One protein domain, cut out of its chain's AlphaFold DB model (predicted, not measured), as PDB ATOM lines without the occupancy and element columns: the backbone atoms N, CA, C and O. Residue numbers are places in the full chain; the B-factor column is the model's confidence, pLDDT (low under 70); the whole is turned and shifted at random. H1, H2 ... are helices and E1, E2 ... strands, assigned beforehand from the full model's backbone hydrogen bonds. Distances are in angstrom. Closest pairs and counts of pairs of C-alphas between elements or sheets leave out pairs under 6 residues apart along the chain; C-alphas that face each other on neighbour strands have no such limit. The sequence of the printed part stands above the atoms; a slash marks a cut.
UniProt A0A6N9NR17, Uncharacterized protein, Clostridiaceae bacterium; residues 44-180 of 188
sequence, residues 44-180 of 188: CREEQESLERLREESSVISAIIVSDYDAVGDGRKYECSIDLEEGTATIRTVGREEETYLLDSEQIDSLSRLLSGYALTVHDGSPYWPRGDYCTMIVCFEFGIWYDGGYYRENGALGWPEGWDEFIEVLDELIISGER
ATOM      1  N   CYS A  44     -37.347 -19.267  52.673       81.06
ATOM      2  CA  CYS A  44     -38.158 -19.153  51.455       81.06
ATOM      3  C   CYS A  44     -38.641 -17.713  51.231       81.06
ATOM      4  O   CYS A  44     -38.621 -17.225  50.107       81.06
ATOM      5  N   ARG A  45     -39.030 -17.010  52.303       87.12
ATOM      6  CA  ARG A  45     -39.461 -15.611  52.213       87.12
ATOM      7  C   ARG A  45     -38.315 -14.673  51.830       87.12
ATOM      8  O   ARG A  45     -38.510 -13.809  50.987       87.12
ATOM      9  N   GLU A  46     -37.141 -14.823  52.438       89.25
ATOM     10  CA  GLU A  46     -35.964 -14.002  52.117       89.25
ATOM     11  C   GLU A  46     -35.473 -14.228  50.680       89.25
ATOM     12  O   GLU A  46     -35.069 -13.275  50.005       89.25
ATOM     13  N   GLU A  47     -35.529 -15.472  50.197       91.38
ATOM     14  CA  GLU A  47     -35.221 -15.812  48.808       91.38
ATOM     15  C   GLU A  47     -36.229 -15.163  47.855       91.38
ATOM     16  O   GLU A  47     -35.816 -14.441  46.947       91.38
ATOM     17  N   GLN A  48     -37.532 -15.304  48.122       92.56
ATOM     18  CA  GLN A  48     -38.583 -14.656  47.336       92.56
ATOM     19  C   GLN A  48     -38.407 -13.129  47.293       92.56
ATOM     20  O   GLN A  48     -38.383 -12.547  46.211       92.56
ATOM     21  N   GLU A  49     -38.205 -12.471  48.440       92.81
ATOM     22  CA  GLU A  49     -37.963 -11.019  48.515       92.81
ATOM     23  C   GLU A  49     -36.693 -10.601  47.743       92.81
ATOM     24  O   GLU A  49     -36.595  -9.491  47.216       92.81
ATOM     25  N   SER A  50     -35.687 -11.472  47.666       92.81
ATOM     26  CA  SER A  50     -34.461 -11.209  46.904       92.81
ATOM     27  C   SER A  50     -34.671 -11.364  45.400       92.81
ATOM     28  O   SER A  50     -34.183 -10.529  44.640       92.81
ATOM     29  N   LEU A  51     -35.438 -12.365  44.970       94.44
ATOM     30  CA  LEU A  51     -35.798 -12.566  43.567       94.44
ATOM     31  C   LEU A  51     -36.771 -11.496  43.054       94.44
ATOM     32  O   LEU A  51     -36.645 -11.039  41.920       94.44
ATOM     33  N   GLU A  52     -37.700 -11.033  43.892       94.75
ATOM     34  CA  GLU A  52     -38.576  -9.903  43.570       94.75
ATOM     35  C   GLU A  52     -37.771  -8.623  43.324       94.75
ATOM     36  O   GLU A  52     -37.988  -7.956  42.310       94.75
ATOM     37  N   ARG A  53     -36.786  -8.328  44.184       93.75
ATOM     38  CA  ARG A  53     -35.853  -7.210  43.972       93.75
ATOM     39  C   ARG A  53     -35.021  -7.387  42.708       93.75
ATOM     40  O   ARG A  53     -34.883  -6.436  41.949       93.75
ATOM     41  N   LEU A  54     -34.513  -8.593  42.449       93.75
ATOM     42  CA  LEU A  54     -33.747  -8.886  41.237       93.75
ATOM     43  C   LEU A  54     -34.574  -8.660  39.964       93.75
ATOM     44  O   LEU A  54     -34.051  -8.150  38.979       93.75
ATOM     45  N   ARG A  55     -35.867  -9.003  39.971       92.31
ATOM     46  CA  ARG A  55     -36.769  -8.725  38.844       92.31
ATOM     47  C   ARG A  55     -36.955  -7.221  38.608       92.31
ATOM     48  O   ARG A  55     -37.100  -6.800  37.463       92.31
ATOM     49  N   GLU A  56     -37.005  -6.420  39.670       90.12
ATOM     50  CA  GLU A  56     -37.167  -4.961  39.576       90.12
ATOM     51  C   GLU A  56     -35.873  -4.260  39.138       90.12
ATOM     52  O   GLU A  56     -35.897  -3.379  38.275       90.12
ATOM     53  N   GLU A  57     -34.743  -4.683  39.699       87.44
ATOM     54  CA  GLU A  57     -33.409  -4.133  39.474       87.44
ATOM     55  C   GLU A  57     -32.511  -5.209  38.857       87.44
ATOM     56  O   GLU A  57     -31.594  -5.724  39.496       87.44
ATOM     57  N   SER A  58     -32.805  -5.573  37.605       85.81
ATOM     58  CA  SER A  58     -32.106  -6.649  36.893       85.81
ATOM     59  C   SER A  58     -30.592  -6.432  36.882       85.81
ATOM     60  O   SER A  58     -30.079  -5.577  36.161       85.81
ATOM     61  N   SER A  59     -29.887  -7.228  37.683       92.75
ATOM     62  CA  SER A  59     -28.439  -7.156  37.905       92.75
ATOM     63  C   SER A  59     -27.750  -8.495  37.634       92.75
ATOM     64  O   SER A  59     -26.716  -8.806  38.227       92.75
ATOM     65  N   VAL A  60     -28.343  -9.313  36.757       96.50
ATOM     66  CA  VAL A  60     -27.791 -10.615  36.361       96.50
ATOM     67  C   VAL A  60     -26.436 -10.414  35.683       96.50
ATOM     68  O   VAL A  60     -26.304  -9.600  34.772       96.50
ATOM     69  N   ILE A  61     -25.448 -11.175  36.144       97.31
ATOM     70  CA  ILE A  61     -24.058 -11.183  35.675       97.31
ATOM     71  C   ILE A  61     -23.830 -12.400  34.782       97.31
ATOM     72  O   ILE A  61     -23.242 -12.294  33.713       97.31
ATOM     73  N   SER A  62     -24.310 -13.571  35.197       98.00
ATOM     74  CA  SER A  62     -24.153 -14.804  34.432       98.00
ATOM     75  C   SER A  62     -25.260 -15.804  34.739       98.00
ATOM     76  O   SER A  62     -25.972 -15.685  35.741       98.00
ATOM     77  N   ALA A  63     -25.419 -16.791  33.863       98.31
ATOM     78  CA  ALA A  63     -26.403 -17.850  34.019       98.31
ATOM     79  C   ALA A  63     -25.918 -19.188  33.456       98.31
ATOM     80  O   ALA A  63     -25.148 -19.241  32.496       98.31
ATOM     81  N   ILE A  64     -26.417 -20.271  34.049       97.69
ATOM     82  CA  ILE A  64     -26.273 -21.643  33.566       97.69
ATOM     83  C   ILE A  64     -27.667 -22.249  33.478       97.69
ATOM     84  O   ILE A  64     -28.407 -22.287  34.463       97.69
ATOM     85  N   ILE A  65     -28.015 -22.729  32.290       96.69
ATOM     86  CA  ILE A  65     -29.321 -23.306  31.993       96.69
ATOM     87  C   ILE A  65     -29.081 -24.658  31.344       96.69
ATOM     88  O   ILE A  65     -28.439 -24.762  30.299       96.69
ATOM     89  N   VAL A  66     -29.585 -25.710  31.976       92.81
ATOM     90  CA  VAL A  66     -29.464 -27.079  31.481       92.81
ATOM     91  C   VAL A  66     -30.859 -27.645  31.325       92.81
ATOM     92  O   VAL A  66     -31.676 -27.549  32.236       92.81
ATOM     93  N   SER A  67     -31.109 -28.279  30.188       88.44
ATOM     94  CA  SER A  67     -32.284 -29.112  29.974       88.44
ATOM     95  C   SER A  67     -31.820 -30.474  29.485       88.44
ATOM     96  O   SER A  67     -31.147 -30.583  28.458       88.44
ATOM     97  N   ASP A  68     -32.146 -31.517  30.237       81.19
ATOM     98  CA  ASP A  68     -31.907 -32.896  29.839       81.19
ATOM     99  C   ASP A  68     -33.216 -33.514  29.333       81.19
ATOM    100  O   ASP A  68     -34.000 -34.106  30.082       81.19
ATOM    101  N   TYR A  69     -33.465 -33.365  28.029       61.25
ATOM    102  CA  TYR A  69     -34.641 -33.948  27.386       61.25
ATOM    103  C   TYR A  69     -34.542 -35.489  27.258       61.25
ATOM    104  O   TYR A  69     -35.507 -36.131  26.822       61.25
ATOM    105  N   ASP A  70     -33.431 -36.124  27.677       56.53
ATOM    106  CA  ASP A  70     -33.317 -37.591  27.735       56.53
ATOM    107  C   ASP A  70     -34.241 -38.206  28.794       56.53
ATOM    108  O   ASP A  70     -34.574 -39.390  28.701       56.53
ATOM    109  N   ALA A  71     -34.739 -37.414  29.751       51.66
ATOM    110  CA  ALA A  71     -35.695 -37.880  30.753       51.66
ATOM    111  C   ALA A  71     -37.045 -38.336  30.152       51.66
ATOM    112  O   ALA A  71     -37.743 -39.137  30.779       51.66
ATOM    113  N   VAL A  72     -37.416 -37.869  28.944       44.56
ATOM    114  CA  VAL A  72     -38.699 -38.207  28.279       44.56
ATOM    115  C   VAL A  72     -38.559 -38.620  26.795       44.56
ATOM    116  O   VAL A  72     -39.530 -39.086  26.200       44.56
ATOM    117  N   GLY A  73     -37.345 -38.633  26.225       43.34
ATOM    118  CA  GLY A  73     -37.019 -39.567  25.135       43.34
ATOM    119  C   GLY A  73     -36.718 -39.004  23.744       43.34
ATOM    120  O   GLY A  73     -36.921 -39.742  22.781       43.34
ATOM    121  N   ASP A  74     -36.197 -37.776  23.612       50.38
ATOM    122  CA  ASP A  74     -35.791 -37.240  22.292       50.38
ATOM    123  C   ASP A  74     -34.281 -36.957  22.119       50.38
ATOM    124  O   ASP A  74     -33.863 -36.420  21.093       50.38
ATOM    125  N   GLY A  75     -33.422 -37.376  23.059       52.16
ATOM    126  CA  GLY A  75     -31.977 -37.476  22.799       52.16
ATOM    127  C   GLY A  75     -31.191 -36.161  22.860       52.16
ATOM    128  O   GLY A  75     -30.091 -36.090  22.304       52.16
ATOM    129  N   ARG A  76     -31.752 -35.083  23.421       64.62
ATOM    130  CA  ARG A  76     -31.150 -33.742  23.368       64.62
ATOM    131  C   ARG A  76     -30.841 -33.251  24.773       64.62
ATOM    132  O   ARG A  76     -31.714 -32.736  25.452       64.62
ATOM    133  N   LYS A  77     -29.579 -33.327  25.191       80.38
ATOM    134  CA  LYS A  77     -29.103 -32.460  26.272       80.38
ATOM    135  C   LYS A  77     -28.828 -31.077  25.686       80.38
ATOM    136  O   LYS A  77     -28.081 -30.966  24.708       80.38
ATOM    137  N   TYR A  78     -29.455 -30.068  26.271       87.69
ATOM    138  CA  TYR A  78     -29.239 -28.650  26.022       87.69
ATOM    139  C   TYR A  78     -28.510 -28.056  27.225       87.69
ATOM    140  O   TYR A  78     -28.882 -28.300  28.374       87.69
ATOM    141  N   GLU A  79     -27.459 -27.296  26.963       93.50
ATOM    142  CA  GLU A  79     -26.678 -26.603  27.977       93.50
ATOM    143  C   GLU A  79     -26.310 -25.226  27.431       93.50
ATOM    144  O   GLU A  79     -25.682 -25.115  26.379       93.50
ATOM    145  N   CYS A  80     -26.728 -24.184  28.138       95.62
ATOM    146  CA  CYS A  80     -26.447 -22.798  27.819       95.62
ATOM    147  C   CYS A  80     -25.703 -22.162  28.993       95.62
ATOM    148  O   CYS A  80     -26.132 -22.261  30.144       95.62
ATOM    149  N   SER A  81     -24.570 -21.534  28.695       97.62
ATOM    150  CA  SER A  81     -23.806 -20.715  29.635       97.62
ATOM    151  C   SER A  81     -23.772 -19.287  29.116       97.62
ATOM    152  O   SER A  81     -23.388 -19.065  27.970       97.62
ATOM    153  N   ILE A  82     -24.171 -18.330  29.944       98.31
ATOM    154  CA  ILE A  82     -24.281 -16.917  29.579       98.31
ATOM    155  C   ILE A  82     -23.404 -16.122  30.533       98.31
ATOM    156  O   ILE A  82     -23.545 -16.252  31.746       98.31
ATOM    157  N   ASP A  83     -22.532 -15.291  29.982       98.06
ATOM    158  CA  ASP A  83     -21.718 -14.324  30.704       98.06
ATOM    159  C   ASP A  83     -22.075 -12.928  30.181       98.06
ATOM    160  O   ASP A  83     -21.669 -12.527  29.090       98.06
ATOM    161  N   LEU A  84     -22.917 -12.211  30.926       97.50
ATOM    162  CA  LEU A  84     -23.391 -10.882  30.547       97.50
ATOM    163  C   LEU A  84     -22.343  -9.796  30.812       97.50
ATOM    164  O   LEU A  84     -22.414  -8.740  30.187       97.50
ATOM    165  N   GLU A  85     -21.372 -10.041  31.697       95.50
ATOM    166  CA  GLU A  85     -20.270  -9.110  31.965       95.50
ATOM    167  C   GLU A  85     -19.266  -9.113  30.808       95.50
ATOM    168  O   GLU A  85     -18.873  -8.052  30.320       95.50
ATOM    169  N   GLU A  86     -18.922 -10.302  30.309       96.00
ATOM    170  CA  GLU A  86     -18.068 -10.474  29.130       96.00
ATOM    171  C   GLU A  86     -18.845 -10.339  27.806       96.00
ATOM    172  O   GLU A  86     -18.245 -10.293  26.731       96.00
ATOM    173  N   GLY A  87     -20.181 -10.269  27.860       97.00
ATOM    174  CA  GLY A  87     -21.045 -10.140  26.686       97.00
ATOM    175  C   GLY A  87     -20.973 -11.360  25.769       97.00
ATOM    176  O   GLY A  87     -20.868 -11.222  24.550       97.00
ATOM    177  N   THR A  88     -20.996 -12.563  26.344       97.75
ATOM    178  CA  THR A  88     -20.916 -13.823  25.597       97.75
ATOM    179  C   THR A  88     -21.970 -14.832  26.035       97.75
ATOM    180  O   THR A  88     -22.387 -14.879  27.189       97.75
ATOM    181  N   ALA A  89     -22.384 -15.692  25.109       97.62
ATOM    182  CA  ALA A  89     -23.188 -16.868  25.417       97.62
ATOM    183  C   ALA A  89     -22.669 -18.080  24.647       97.62
ATOM    184  O   ALA A  89     -22.310 -17.970  23.478       97.62
ATOM    185  N   THR A  90     -22.643 -19.240  25.293       96.81
ATOM    186  CA  THR A  90     -22.229 -20.513  24.702       96.81
ATOM    187  C   THR A  90     -23.363 -21.518  24.809       96.81
ATOM    188  O   THR A  90     -23.841 -21.805  25.907       96.81
ATOM    189  N   ILE A  91     -23.772 -22.073  23.668       94.38
ATOM    190  CA  ILE A  91     -24.799 -23.107  23.568       94.38
ATOM    191  C   ILE A  91     -24.139 -24.420  23.155       94.38
ATOM    192  O   ILE A  91     -23.421 -24.509  22.154       94.38
ATOM    193  N   ARG A  92     -24.442 -25.476  23.907       91.50
ATOM    194  CA  ARG A  92     -24.020 -26.844  23.638       91.50
ATOM    195  C   ARG A  92     -25.238 -27.754  23.574       91.50
ATOM    196  O   ARG A  92     -25.946 -27.955  24.554       91.50
ATOM    197  N   THR A  93     -25.454 -28.353  22.406       86.56
ATOM    198  CA  THR A  93     -26.502 -29.359  22.186       86.56
ATOM    199  C   THR A  93     -25.874 -30.688  21.776       86.56
ATOM    200  O   THR A  93     -24.934 -30.715  20.981       86.56
ATOM    201  N   VAL A  94     -26.387 -31.811  22.282       81.62
ATOM    202  CA  VAL A  94     -25.916 -33.150  21.876       81.62
ATOM    203  C   VAL A  94     -25.999 -33.325  20.359       81.62
ATOM    204  O   VAL A  94     -27.007 -33.019  19.727       81.62
ATOM    205  N   GLY A  95     -24.914 -33.831  19.768       78.38
ATOM    206  CA  GLY A  95     -24.816 -34.051  18.325       78.38
ATOM    207  C   GLY A  95     -24.576 -32.782  17.500       78.38
ATOM    208  O   GLY A  95     -24.532 -32.874  16.275       78.38
ATOM    209  N   ARG A  96     -24.399 -31.622  18.145       81.62
ATOM    210  CA  ARG A  96     -23.973 -30.371  17.514       81.62
ATOM    211  C   ARG A  96     -22.639 -29.916  18.088       81.62
ATOM    212  O   ARG A  96     -22.232 -30.337  19.170       81.62
ATOM    213  N   GLU A  97     -21.949 -29.089  17.318       85.88
ATOM    214  CA  GLU A  97     -20.769 -28.396  17.815       85.88
ATOM    215  C   GLU A  97     -21.183 -27.328  18.829       85.88
ATOM    216  O   GLU A  97     -22.313 -26.842  18.810       85.88
ATOM    217  N   GLU A  98     -20.266 -27.002  19.733       91.62
ATOM    218  CA  GLU A  98     -20.431 -25.879  20.650       91.62
ATOM    219  C   GLU A  98     -20.396 -24.567  19.856       91.62
ATOM    220  O   GLU A  98     -19.548 -24.379  18.971       91.62
ATOM    221  N   GLU A  99     -21.349 -23.683  20.140       94.25
ATOM    222  CA  GLU A  99     -21.513 -22.408  19.446       94.25
ATOM    223  C   GLU A  99     -21.455 -21.271  20.465       94.25
ATOM    224  O   GLU A  99     -22.253 -21.236  21.401       94.25
ATOM    225  N   THR A 100     -20.508 -20.348  20.285       96.44
ATOM    226  CA  THR A 100     -20.370 -19.149  21.120       96.44
ATOM    227  C   THR A 100     -20.781 -17.912  20.332       96.44
ATOM    228  O   THR A 100     -20.424 -17.765  19.161       96.44
ATOM    229  N   TYR A 101     -21.502 -17.010  20.985       96.94
ATOM    230  CA  TYR A 101     -22.051 -15.782  20.426       96.94
ATOM    231  C   TYR A 101     -21.565 -14.582  21.230       96.94
ATOM    232  O   TYR A 101     -21.501 -14.648  22.459       96.94
ATOM    233  N   LEU A 102     -21.234 -13.496  20.532       97.44
ATOM    234  CA  LEU A 102     -21.104 -12.173  21.127       97.44
ATOM    235  C   LEU A 102     -22.491 -11.561  21.285       97.44
ATOM    236  O   LEU A 102     -23.310 -11.619  20.365       97.44
ATOM    237  N   LEU A 103     -22.712 -10.960  22.445       97.62
ATOM    238  CA  LEU A 103     -23.946 -10.290  22.809       97.62
ATOM    239  C   LEU A 103     -23.736  -8.779  22.728       97.62
ATOM    240  O   LEU A 103     -22.790  -8.238  23.304       97.62
ATOM    241  N   ASP A 104     -24.626  -8.089  22.025       97.31
ATOM    242  CA  ASP A 104     -24.691  -6.636  22.083       97.31
ATOM    243  C   ASP A 104     -25.417  -6.147  23.351       97.31
ATOM    244  O   ASP A 104     -25.981  -6.919  24.128       97.31
ATOM    245  N   SER A 105     -25.405  -4.833  23.582       97.00
ATOM    246  CA  SER A 105     -26.029  -4.238  24.770       97.00
ATOM    247  C   SER A 105     -27.540  -4.473  24.860       97.00
ATOM    248  O   SER A 105     -28.069  -4.586  25.960       97.00
ATOM    249  N   GLU A 106     -28.247  -4.532  23.727       96.94
ATOM    250  CA  GLU A 106     -29.695  -4.771  23.715       96.94
ATOM    251  C   GLU A 106     -30.006  -6.229  24.072       96.94
ATOM    252  O   GLU A 106     -30.935  -6.498  24.841       96.94
ATOM    253  N   GLN A 107     -29.194  -7.165  23.574       97.44
ATOM    254  CA  GLN A 107     -29.266  -8.576  23.943       97.44
ATOM    255  C   GLN A 107     -28.942  -8.777  25.422       97.44
ATOM    256  O   GLN A 107     -29.690  -9.468  26.107       97.44
ATOM    257  N   ILE A 108     -27.886  -8.139  25.934       97.62
ATOM    258  CA  ILE A 108     -27.508  -8.205  27.354       97.62
ATOM    259  C   ILE A 108     -28.656  -7.720  28.246       97.62
ATOM    260  O   ILE A 108     -29.058  -8.428  29.171       97.62
ATOM    261  N   ASP A 109     -29.241  -6.559  27.940       96.69
ATOM    262  CA  ASP A 109     -30.372  -6.010  28.697       96.69
ATOM    263  C   ASP A 109     -31.603  -6.930  28.639       96.69
ATOM    264  O   ASP A 109     -32.292  -7.134  29.644       96.69
ATOM    265  N   SER A 110     -31.892  -7.490  27.461       97.38
ATOM    266  CA  SER A 110     -33.045  -8.371  27.245       97.38
ATOM    267  C   SER A 110     -32.880  -9.710  27.961       97.38
ATOM    268  O   SER A 110     -33.812 -10.163  28.626       97.38
ATOM    269  N   LEU A 111     -31.690 -10.308  27.888       98.06
ATOM    270  CA  LEU A 111     -31.343 -11.540  28.591       98.06
ATOM    271  C   LEU A 111     -31.361 -11.330  30.103       98.06
ATOM    272  O   LEU A 111     -31.961 -12.132  30.811       98.06
ATOM    273  N   SER A 112     -30.792 -10.229  30.600       97.62
ATOM    274  CA  SER A 112     -30.830  -9.888  32.026       97.62
ATOM    275  C   SER A 112     -32.277  -9.860  32.538       97.62
ATOM    276  O   SER A 112     -32.596 -10.542  33.514       97.62
ATOM    277  N   ARG A 113     -33.182  -9.163  31.830       97.06
ATOM    278  CA  ARG A 113     -34.616  -9.090  32.178       97.06
ATOM    279  C   ARG A 113     -35.337 -10.432  32.068       97.06
ATOM    280  O   ARG A 113     -36.186 -10.728  32.905       97.06
ATOM    281  N   LEU A 114     -35.037 -11.225  31.038       97.94
ATOM    282  CA  LEU A 114     -35.625 -12.553  30.860       97.94
ATOM    283  C   LEU A 114     -35.244 -13.468  32.030       97.94
ATOM    284  O   LEU A 114     -36.112 -14.090  32.637       97.94
ATOM    285  N   LEU A 115     -33.954 -13.511  32.373       98.19
ATOM    286  CA  LEU A 115     -33.404 -14.367  33.423       98.19
ATOM    287  C   LEU A 115     -33.913 -13.966  34.810       98.19
ATOM    288  O   LEU A 115     -34.381 -14.822  35.562       98.19
ATOM    289  N   SER A 116     -33.877 -12.673  35.142       96.69
ATOM    290  CA  SER A 116     -34.399 -12.169  36.419       96.69
ATOM    291  C   SER A 116     -35.914 -12.350  36.537       96.69
ATOM    292  O   SER A 116     -36.411 -12.725  37.598       96.69
ATOM    293  N   GLY A 117     -36.655 -12.149  35.443       96.00
ATOM    294  CA  GLY A 117     -38.097 -12.370  35.394       96.00
ATOM    295  C   GLY A 117     -38.483 -13.835  35.594       96.00
ATOM    296  O   GLY A 117     -39.414 -14.122  36.346       96.00
ATOM    297  N   TYR A 118     -37.758 -14.756  34.958       97.56
ATOM    298  CA  TYR A 118     -38.074 -16.183  35.001       97.56
ATOM    299  C   TYR A 118     -37.649 -16.869  36.307       97.56
ATOM    300  O   TYR A 118     -38.246 -17.873  36.694       97.56
ATOM    301  N   ALA A 119     -36.683 -16.309  37.040       97.00
ATOM    302  CA  ALA A 119     -36.229 -16.851  38.322       97.00
ATOM    303  C   ALA A 119     -37.368 -17.046  39.340       97.00
ATOM    304  O   ALA A 119     -37.391 -18.049  40.050       97.00
ATOM    305  N   LEU A 120     -38.341 -16.126  39.376       94.94
ATOM    306  CA  LEU A 120     -39.520 -16.254  40.238       94.94
ATOM    307  C   LEU A 120     -40.435 -17.399  39.805       94.94
ATOM    308  O   LEU A 120     -40.893 -18.149  40.656       94.94
ATOM    309  N   THR A 121     -40.651 -17.586  38.500       95.94
ATOM    310  CA  THR A 121     -41.424 -18.727  37.984       95.94
ATOM    311  C   THR A 121     -40.788 -20.049  38.402       95.94
ATOM    312  O   THR A 121     -41.480 -20.976  38.826       95.94
ATOM    313  N   VAL A 122     -39.455 -20.130  38.326       96.44
ATOM    314  CA  VAL A 122     -38.715 -21.302  38.796       96.44
ATOM    315  C   VAL A 122     -38.906 -21.480  40.303       96.44
ATOM    316  O   VAL A 122     -39.275 -22.570  40.727       96.44
ATOM    317  N   HIS A 123     -38.752 -20.434  41.111       95.06
ATOM    318  CA  HIS A 123     -38.944 -20.520  42.562       95.06
ATOM    319  C   HIS A 123     -40.368 -20.955  42.955       95.06
ATOM    320  O   HIS A 123     -40.531 -21.878  43.754       95.06
ATOM    321  N   ASP A 124     -41.394 -20.370  42.336       93.06
ATOM    322  CA  ASP A 124     -42.806 -20.613  42.656       93.06
ATOM    323  C   ASP A 124     -43.270 -22.038  42.313       93.06
ATOM    324  O   ASP A 124     -44.168 -22.578  42.965       93.06
ATOM    325  N   GLY A 125     -42.661 -22.673  41.306       89.12
ATOM    326  CA  GLY A 125     -42.960 -24.062  40.951       89.12
ATOM    327  C   GLY A 125     -42.298 -25.108  41.864       89.12
ATOM    328  O   GLY A 125     -42.609 -26.296  41.754       89.12
ATOM    329  N   SER A 126     -41.409 -24.697  42.775       86.38
ATOM    330  CA  SER A 126     -40.745 -25.591  43.733       86.38
ATOM    331  C   SER A 126     -41.772 -26.249  44.686       86.38
ATOM    332  O   SER A 126     -42.724 -25.598  45.126       86.38
ATOM    333  N   PRO A 127     -41.626 -27.542  45.059       88.06
ATOM    334  CA  PRO A 127     -40.444 -28.388  44.901       88.06
ATOM    335  C   PRO A 127     -40.403 -29.210  43.608       88.06
ATOM    336  O   PRO A 127     -41.353 -29.914  43.266       88.06
ATOM    337  N   TYR A 128     -39.221 -29.262  42.991       89.06
ATOM    338  CA  TYR A 128     -38.941 -30.114  41.824       89.06
ATOM    339  C   TYR A 128     -38.271 -31.451  42.159       89.06
ATOM    340  O   TYR A 128     -38.031 -32.279  41.272       89.06
ATOM    341  N   TRP A 129     -37.991 -31.675  43.445       87.94
ATOM    342  CA  TRP A 129     -37.460 -32.921  43.983       87.94
ATOM    343  C   TRP A 129     -38.465 -33.601  44.912       87.94
ATOM    344  O   TRP A 129     -39.151 -32.940  45.697       87.94
ATOM    345  N   PRO A 130     -38.542 -34.939  44.886       79.88
ATOM    346  CA  PRO A 130     -39.311 -35.681  45.861       79.88
ATOM    347  C   PRO A 130     -38.629 -35.618  47.233       79.88
ATOM    348  O   PRO A 130     -37.408 -35.552  47.355       79.88
ATOM    349  N   ARG A 131     -39.434 -35.661  48.298       79.94
ATOM    350  CA  ARG A 131     -38.935 -35.642  49.681       79.94
ATOM    351  C   ARG A 131     -38.454 -37.034  50.102       79.94
ATOM    352  O   ARG A 131     -39.252 -37.966  50.074       79.94
ATOM    353  N   GLY A 132     -37.203 -37.169  50.548       75.25
ATOM    354  CA  GLY A 132     -36.633 -38.428  51.059       75.25
ATOM    355  C   GLY A 132     -35.341 -38.853  50.353       75.25
ATOM    356  O   GLY A 132     -34.789 -38.095  49.563       75.25
ATOM    357  N   ASP A 133     -34.858 -40.065  50.648       68.94
ATOM    358  CA  ASP A 133     -33.638 -40.614  50.042       68.94
ATOM    359  C   ASP A 133     -33.932 -41.237  48.670       68.94
ATOM    360  O   ASP A 133     -34.585 -42.281  48.571       68.94
ATOM    361  N   TYR A 134     -33.398 -40.625  47.611       68.06
ATOM    362  CA  TYR A 134     -33.479 -41.136  46.243       68.06
ATOM    363  C   TYR A 134     -32.077 -41.266  45.656       68.06
ATOM    364  O   TYR A 134     -31.414 -40.280  45.354       68.06
ATOM    365  N   CYS A 135     -31.610 -42.506  45.499       61.75
ATOM    366  CA  CYS A 135     -30.209 -42.779  45.174       61.75
ATOM    367  C   CYS A 135     -29.838 -42.528  43.700       61.75
ATOM    368  O   CYS A 135     -28.652 -42.462  43.388       61.75
ATOM    369  N   THR A 136     -30.813 -42.458  42.786       71.25
ATOM    370  CA  THR A 136     -30.561 -42.458  41.332       71.25
ATOM    371  C   THR A 136     -31.690 -41.779  40.553       71.25
ATOM    372  O   THR A 136     -32.465 -42.452  39.873       71.25
ATOM    373  N   MET A 137     -31.820 -40.458  40.652       78.50
ATOM    374  CA  MET A 137     -32.672 -39.716  39.720       78.50
ATOM    375  C   MET A 137     -31.820 -38.837  38.815       78.50
ATOM    376  O   MET A 137     -30.803 -38.295  39.244       78.50
ATOM    377  N   ILE A 138     -32.233 -38.751  37.556       81.75
ATOM    378  CA  ILE A 138     -31.598 -37.907  36.548       81.75
ATOM    379  C   ILE A 138     -32.157 -36.494  36.724       81.75
ATOM    380  O   ILE A 138     -33.355 -36.328  36.935       81.75
ATOM    381  N   VAL A 139     -31.278 -35.498  36.677       85.38
ATOM    382  CA  VAL A 139     -31.665 -34.087  36.706       85.38
ATOM    383  C   VAL A 139     -32.242 -33.737  35.337       85.38
ATOM    384  O   VAL A 139     -31.520 -33.785  34.349       85.38
ATOM    385  N   CYS A 140     -33.528 -33.404  35.278       87.50
ATOM    386  CA  CYS A 140     -34.213 -33.021  34.042       87.50
ATOM    387  C   CYS A 140     -33.907 -31.574  33.643       87.50
ATOM    388  O   CYS A 140     -33.886 -31.257  32.457       87.50
ATOM    389  N   PHE A 141     -33.683 -30.691  34.618       92.25
ATOM    390  CA  PHE A 141     -33.296 -29.308  34.356       92.25
ATOM    391  C   PHE A 141     -32.425 -28.734  35.472       92.25
ATOM    392  O   PHE A 141     -32.516 -29.154  36.627       92.25
ATOM    393  N   GLU A 142     -31.637 -27.724  35.124       94.38
ATOM    394  CA  GLU A 142     -30.967 -26.829  36.059       94.38
ATOM    395  C   GLU A 142     -31.147 -25.386  35.592       94.38
ATOM    396  O   GLU A 142     -30.968 -25.081  34.414       94.38
ATOM    397  N   PHE A 143     -31.482 -24.507  36.529       97.25
ATOM    398  CA  PHE A 143     -31.545 -23.068  36.336       97.25
ATOM    399  C   PHE A 143     -30.686 -22.407  37.412       97.25
ATOM    400  O   PHE A 143     -30.986 -22.507  38.601       97.25
ATOM    401  N   GLY A 144     -29.595 -21.765  37.005       97.75
ATOM    402  CA  GLY A 144     -28.696 -21.033  37.888       97.75
ATOM    403  C   GLY A 144     -28.439 -19.634  37.355       97.75
ATOM    404  O   GLY A 144     -28.124 -19.477  36.178       97.75
ATOM    405  N   ILE A 145     -28.541 -18.631  38.221       98.00
ATOM    406  CA  ILE A 145     -28.222 -17.237  37.910       98.00
ATOM    407  C   ILE A 145     -27.334 -16.641  39.001       98.00
ATOM    408  O   ILE A 145     -27.536 -16.881  40.193       98.00
ATOM    409  N   TRP A 146     -26.366 -15.833  38.586       97.62
ATOM    410  CA  TRP A 146     -25.514 -15.024  39.451       97.62
ATOM    411  C   TRP A 146     -25.818 -13.559  39.186       97.62
ATOM    412  O   TRP A 146     -25.975 -13.154  38.035       97.62
ATOM    413  N   TYR A 147     -25.919 -12.769  40.246       95.75
ATOM    414  CA  TYR A 147     -26.301 -11.364  40.177       95.75
ATOM    415  C   TYR A 147     -25.593 -10.565  41.271       95.75
ATOM    416  O   TYR A 147     -25.001 -11.138  42.191       95.75
ATOM    417  N   ASP A 148     -25.632  -9.235  41.187       91.56
ATOM    418  CA  ASP A 148     -25.010  -8.405  42.221       91.56
ATOM    419  C   ASP A 148     -25.659  -8.668  43.592       91.56
ATOM    420  O   ASP A 148     -26.864  -8.498  43.788       91.56
ATOM    421  N   GLY A 149     -24.850  -9.122  44.547       86.44
ATOM    422  CA  GLY A 149     -25.299  -9.458  45.894       86.44
ATOM    423  C   GLY A 149     -25.811 -10.888  46.099       86.44
ATOM    424  O   GLY A 149     -26.224 -11.192  47.220       86.44
ATOM    425  N   GLY A 150     -25.755 -11.786  45.105       93.38
ATOM    426  CA  GLY A 150     -26.160 -13.175  45.336       93.38
ATOM    427  C   GLY A 150     -26.106 -14.132  44.148       93.38
ATOM    428  O   GLY A 150     -25.557 -13.858  43.084       93.38
ATOM    429  N   TYR A 151     -26.675 -15.311  44.376       95.19
ATOM    430  CA  TYR A 151     -26.943 -16.303  43.346       95.19
ATOM    431  C   TYR A 151     -28.244 -17.028  43.691       95.19
ATOM    432  O   TYR A 151     -28.562 -17.209  44.867       95.19
ATOM    433  N   TYR A 152     -28.962 -17.472  42.669       96.56
ATOM    434  CA  TYR A 152     -30.123 -18.339  42.807       96.56
ATOM    435  C   TYR A 152     -29.916 -19.571  41.937       96.56
ATOM    436  O   TYR A 152     -29.436 -19.467  40.807       96.56
ATOM    437  N   ARG A 153     -30.234 -20.748  42.475       95.38
ATOM    438  CA  ARG A 153     -30.098 -22.008  41.751       95.38
ATOM    439  C   ARG A 153     -31.194 -22.967  42.163       95.38
ATOM    440  O   ARG A 153     -31.343 -23.256  43.345       95.38
ATOM    441  N   GLU A 154     -31.849 -23.537  41.170       95.12
ATOM    442  CA  GLU A 154     -32.832 -24.593  41.340       95.12
ATOM    443  C   GLU A 154     -32.615 -25.657  40.263       95.12
ATOM    444  O   GLU A 154     -32.119 -25.388  39.166       95.12
ATOM    445  N   ASN A 155     -32.920 -26.901  40.595       92.69
ATOM    446  CA  ASN A 155     -32.875 -28.001  39.644       92.69
ATOM    447  C   ASN A 155     -33.958 -29.009  39.996       92.69
ATOM    448  O   ASN A 155     -34.494 -28.998  41.103       92.69
ATOM    449  N   GLY A 156     -34.285 -29.891  39.061       89.88
ATOM    450  CA  GLY A 156     -35.433 -30.762  39.235       89.88
ATOM    451  C   GLY A 156     -35.337 -32.083  38.518       89.88
ATOM    452  O   GLY A 156     -34.619 -32.233  37.533       89.88
ATOM    453  N   ALA A 157     -36.115 -33.035  39.021       86.81
ATOM    454  CA  ALA A 157     -36.258 -34.368  38.445       86.81
ATOM    455  C   ALA A 157     -37.724 -34.838  38.363       86.81
ATOM    456  O   ALA A 157     -38.005 -35.851  37.727       86.81
ATOM    457  N   LEU A 158     -38.669 -34.133  39.006       82.44
ATOM    458  CA  LEU A 158     -40.102 -34.458  38.950       82.44
ATOM    459  C   LEU A 158     -40.825 -33.858  37.740       82.44
ATOM    460  O   LEU A 158     -41.843 -34.395  37.309       82.44
ATOM    461  N   GLY A 159     -40.325 -32.741  37.222       83.00
ATOM    462  CA  GLY A 159     -40.940 -31.981  36.145       83.00
ATOM    463  C   GLY A 159     -40.173 -30.689  35.889       83.00
ATOM    464  O   GLY A 159     -39.205 -30.396  36.592       83.00
ATOM    465  N   TRP A 160     -40.615 -29.945  34.882       89.06
ATOM    466  CA  TRP A 160     -40.048 -28.654  34.502       89.06
ATOM    467  C   TRP A 160     -40.837 -27.496  35.129       89.06
ATOM    468  O   TRP A 160     -42.022 -27.674  35.432       89.06
ATOM    469  N   PRO A 161     -40.211 -26.320  35.306       93.19
ATOM    470  CA  PRO A 161     -40.923 -25.089  35.628       93.19
ATOM    471  C   PRO A 161     -41.998 -24.766  34.581       93.19
ATOM    472  O   PRO A 161     -41.921 -25.200  33.428       93.19
ATOM    473  N   GLU A 162     -43.013 -24.001  34.977       94.69
ATOM    474  CA  GLU A 162     -44.068 -23.562  34.060       94.69
ATOM    475  C   GLU A 162     -43.486 -22.713  32.919       94.69
ATOM    476  O   GLU A 162     -42.764 -21.751  33.166       94.69
ATOM    477  N   GLY A 163     -43.827 -23.051  31.671       94.06
ATOM    478  CA  GLY A 163     -43.376 -22.304  30.491       94.06
ATOM    479  C   GLY A 163     -41.917 -22.554  30.091       94.06
ATOM    480  O   GLY A 163     -41.315 -21.708  29.434       94.06
ATOM    481  N   TRP A 164     -41.321 -23.676  30.517       93.31
ATOM    482  CA  TRP A 164     -39.908 -23.983  30.267       93.31
ATOM    483  C   TRP A 164     -39.533 -24.010  28.787       93.31
ATOM    484  O   TRP A 164     -38.523 -23.418  28.414       93.31
ATOM    485  N   ASP A 165     -40.339 -24.652  27.944       91.25
ATOM    486  CA  ASP A 165     -40.040 -24.752  26.513       91.25
ATOM    487  C   ASP A 165     -40.100 -23.370  25.845       91.25
ATOM    488  O   ASP A 165     -39.190 -23.009  25.099       91.25
ATOM    489  N   GLU A 166     -41.110 -22.558  26.178       94.38
ATOM    490  CA  GLU A 166     -41.219 -21.180  25.696       94.38
ATOM    491  C   GLU A 166     -40.063 -20.300  26.201       94.38
ATOM    492  O   GLU A 166     -39.545 -19.468  25.456       94.38
ATOM    493  N   PHE A 167     -39.623 -20.486  27.449       96.06
ATOM    494  CA  PHE A 167     -38.459 -19.789  27.997       96.06
ATOM    495  C   PHE A 167     -37.181 -20.124  27.218       96.06
ATOM    496  O   PHE A 167     -36.448 -19.208  26.847       96.06
ATOM    497  N   ILE A 168     -36.926 -21.409  26.942       94.06
ATOM    498  CA  ILE A 168     -35.753 -21.846  26.173       94.06
ATOM    499  C   ILE A 168     -35.811 -21.320  24.734       94.06
ATOM    500  O   ILE A 168     -34.791 -20.874  24.218       94.06
ATOM    501  N   GLU A 169     -36.986 -21.321  24.099       93.38
ATOM    502  CA  GLU A 169     -37.159 -20.776  22.747       93.38
ATOM    503  C   GLU A 169     -36.808 -19.282  22.693       93.38
ATOM    504  O   GLU A 169     -35.974 -18.873  21.887       93.38
ATOM    505  N   VAL A 170     -37.367 -18.474  23.601       96.69
ATOM    506  CA  VAL A 170     -37.077 -17.030  23.665       96.69
ATOM    507  C   VAL A 170     -35.606 -16.768  24.002       96.69
ATOM    508  O   VAL A 170     -34.993 -15.859  23.441       96.69
ATOM    509  N   LEU A 171     -35.021 -17.561  24.903       96.94
ATOM    510  CA  LEU A 171     -33.607 -17.477  25.254       96.94
ATOM    511  C   LEU A 171     -32.707 -17.707  24.031       96.94
ATOM    512  O   LEU A 171     -31.809 -16.907  23.764       96.94
ATOM    513  N   ASP A 172     -32.971 -18.773  23.276       94.19
ATOM    514  CA  ASP A 172     -32.223 -19.115  22.068       94.19
ATOM    515  C   ASP A 172     -32.380 -18.035  20.991       94.19
ATOM    516  O   ASP A 172     -31.389 -17.637  20.380       94.19
ATOM    517  N   GLU A 173     -33.591 -17.512  20.775       95.56
ATOM    518  CA  GLU A 173     -33.824 -16.416  19.827       95.56
ATOM    519  C   GLU A 173     -33.003 -15.167  20.177       95.56
ATOM    520  O   GLU A 173     -32.371 -14.562  19.300       95.56
ATOM    521  N   LEU A 174     -32.960 -14.805  21.464       97.00
ATOM    522  CA  LEU A 174     -32.167 -13.673  21.935       97.00
ATOM    523  C   LEU A 174     -30.672 -13.902  21.718       97.00
ATOM    524  O   LEU A 174     -29.998 -12.976  21.284       97.00
ATOM    525  N   ILE A 175     -30.151 -15.108  21.956       96.00
ATOM    526  CA  ILE A 175     -28.718 -15.407  21.796       96.00
ATOM    527  C   ILE A 175     -28.322 -15.495  20.316       96.00
ATOM    528  O   ILE A 175     -27.354 -14.869  19.884       96.00
ATOM    529  N   ILE A 176     -29.078 -16.253  19.516       93.25
ATOM    530  CA  ILE A 176     -28.733 -16.594  18.125       93.25
ATOM    531  C   ILE A 176     -28.865 -15.385  17.188       93.25
ATOM    532  O   ILE A 176     -28.260 -15.368  16.115       93.25
ATOM    533  N   SER A 177     -29.611 -14.352  17.588       89.88
ATOM    534  CA  SER A 177     -29.639 -13.077  16.861       89.88
ATOM    535  C   SER A 177     -28.296 -12.322  16.882       89.88
ATOM    536  O   SER A 177     -28.101 -11.424  16.061       89.88
ATOM    537  N   GLY A 178     -27.364 -12.712  17.763       81.31
ATOM    538  CA  GLY A 178     -26.035 -12.115  17.909       81.31
ATOM    539  C   GLY A 178     -24.994 -12.607  16.902       81.31
ATOM    540  O   GLY A 178     -25.227 -13.494  16.073       81.31
ATOM    541  N   GLU A 179     -23.789 -12.040  16.986       89.00
ATOM    542  CA  GLU A 179     -22.668 -12.448  16.134       89.00
ATOM    543  C   GLU A 179     -22.049 -13.754  16.649       89.00
ATOM    544  O   GLU A 179     -21.450 -13.802  17.723       89.00
ATOM    545  N   ARG A 180     -22.150 -14.827  15.859       91.88
ATOM    546  CA  ARG A 180     -21.482 -16.100  16.157       91.88
ATOM    547  C   ARG A 180     -19.966 -15.962  16.006       91.88
ATOM    548  O   ARG A 180     -19.474 -15.641  14.923       91.88
TER     549      ARG A 180
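This is residues 44 to 180 of the 188 residues of an uncharacterized protein of Clostridiaceae bacterium (UniProt A0A6N9NR17). A six-stranded, gently twisted sheet forms a wall, and H2 and H3 lie side by side over one of its faces; the other face has no named helix. H1 lies beside H2 on the side away from H3, so H3, H2 and H1 form a row whose neighbours run opposite ways, and residues 131 to 136 stick out as a free loop. The printed part has 137 residues with three named helices and six named strands, in the order H1 E1 E2 E3 E4 H2 E5 E6 H3, and the class is mixed, helices and strands. The sheet order is E4 E3 E2 E1 E5 E6, all antiparallel, with helices and sheet making two layers. The whole is compact, with a radius of gyration of the C-alphas of 15.0 A, and flat, spanning 44 by 40 by 21 A.

The strands are E1, residues 60 to 68, 23.6 A long; E2, residues 77 to 83, 20.1 A; E3, residues 88 to 93; E4, residues 99 to 102; E5, residues 141 to 147, 20.1 A; and E6, residues 150 to 156, 20.8 A. The longest helix is H2, residues 105 to 124, 29.5 A, from C-alpha 105 at (-26.029, -4.238, 24.770). H1 spans residues 44 to 56, 18.5 A, from C-alpha 44 at (-38.158, -19.153, 51.455). H3 spans residues 164 to 176, 18.1 A, ending with C-alpha 176 at (-28.733, -16.594, 18.125).

E1 to E4 form a meander, each strand the antiparallel neighbour of the one before. Between E1 and E2, N 65 and O 80 are 2.9 A apart; between E2 and E3, N 90 and O 81 are 2.8 A apart; between E3 and E4, N 101 and O 89 are 2.8 A apart. E1 and E5 have N 64 and O 144 at 2.8 A, and the hairpin E5 and E6 has N 145 and O 152 at 2.9 A. H2 is on the sheet at a height of 9.2 A, over E1 and E6 and only just over E2 and E5, with 3 C-alphas each. H3 is on the same face at a height of 10.0 A. H2 and H3 touch, their closest C-alphas those of Gln 107 and Leu 174, 6.2 A, at a shallow tilt of 13 degrees, opposite ways. H1 and H2 touch, their closest C-alphas those of Arg 55 and Ser 116, 4.8 A, at a shallow tilt of 24 degrees, opposite ways. H1 and H3 are apart. In H1 and H3 every O i to N i+4 pair is within hydrogen-bond range; in H2, 14 of 16 are.

The two C-alphas farthest apart, those of Gly 132 and Glu 179, are 45.7 A apart. The printed part has no cut. The link from H2 to E5 is long, 16 residues. Residues 101 to 102 of E4 pair with residues 179 to 180, antiparallel. The mean pLDDT of the printed part is 89.4; residues 69 to 76 and 133 to 135 are under 70.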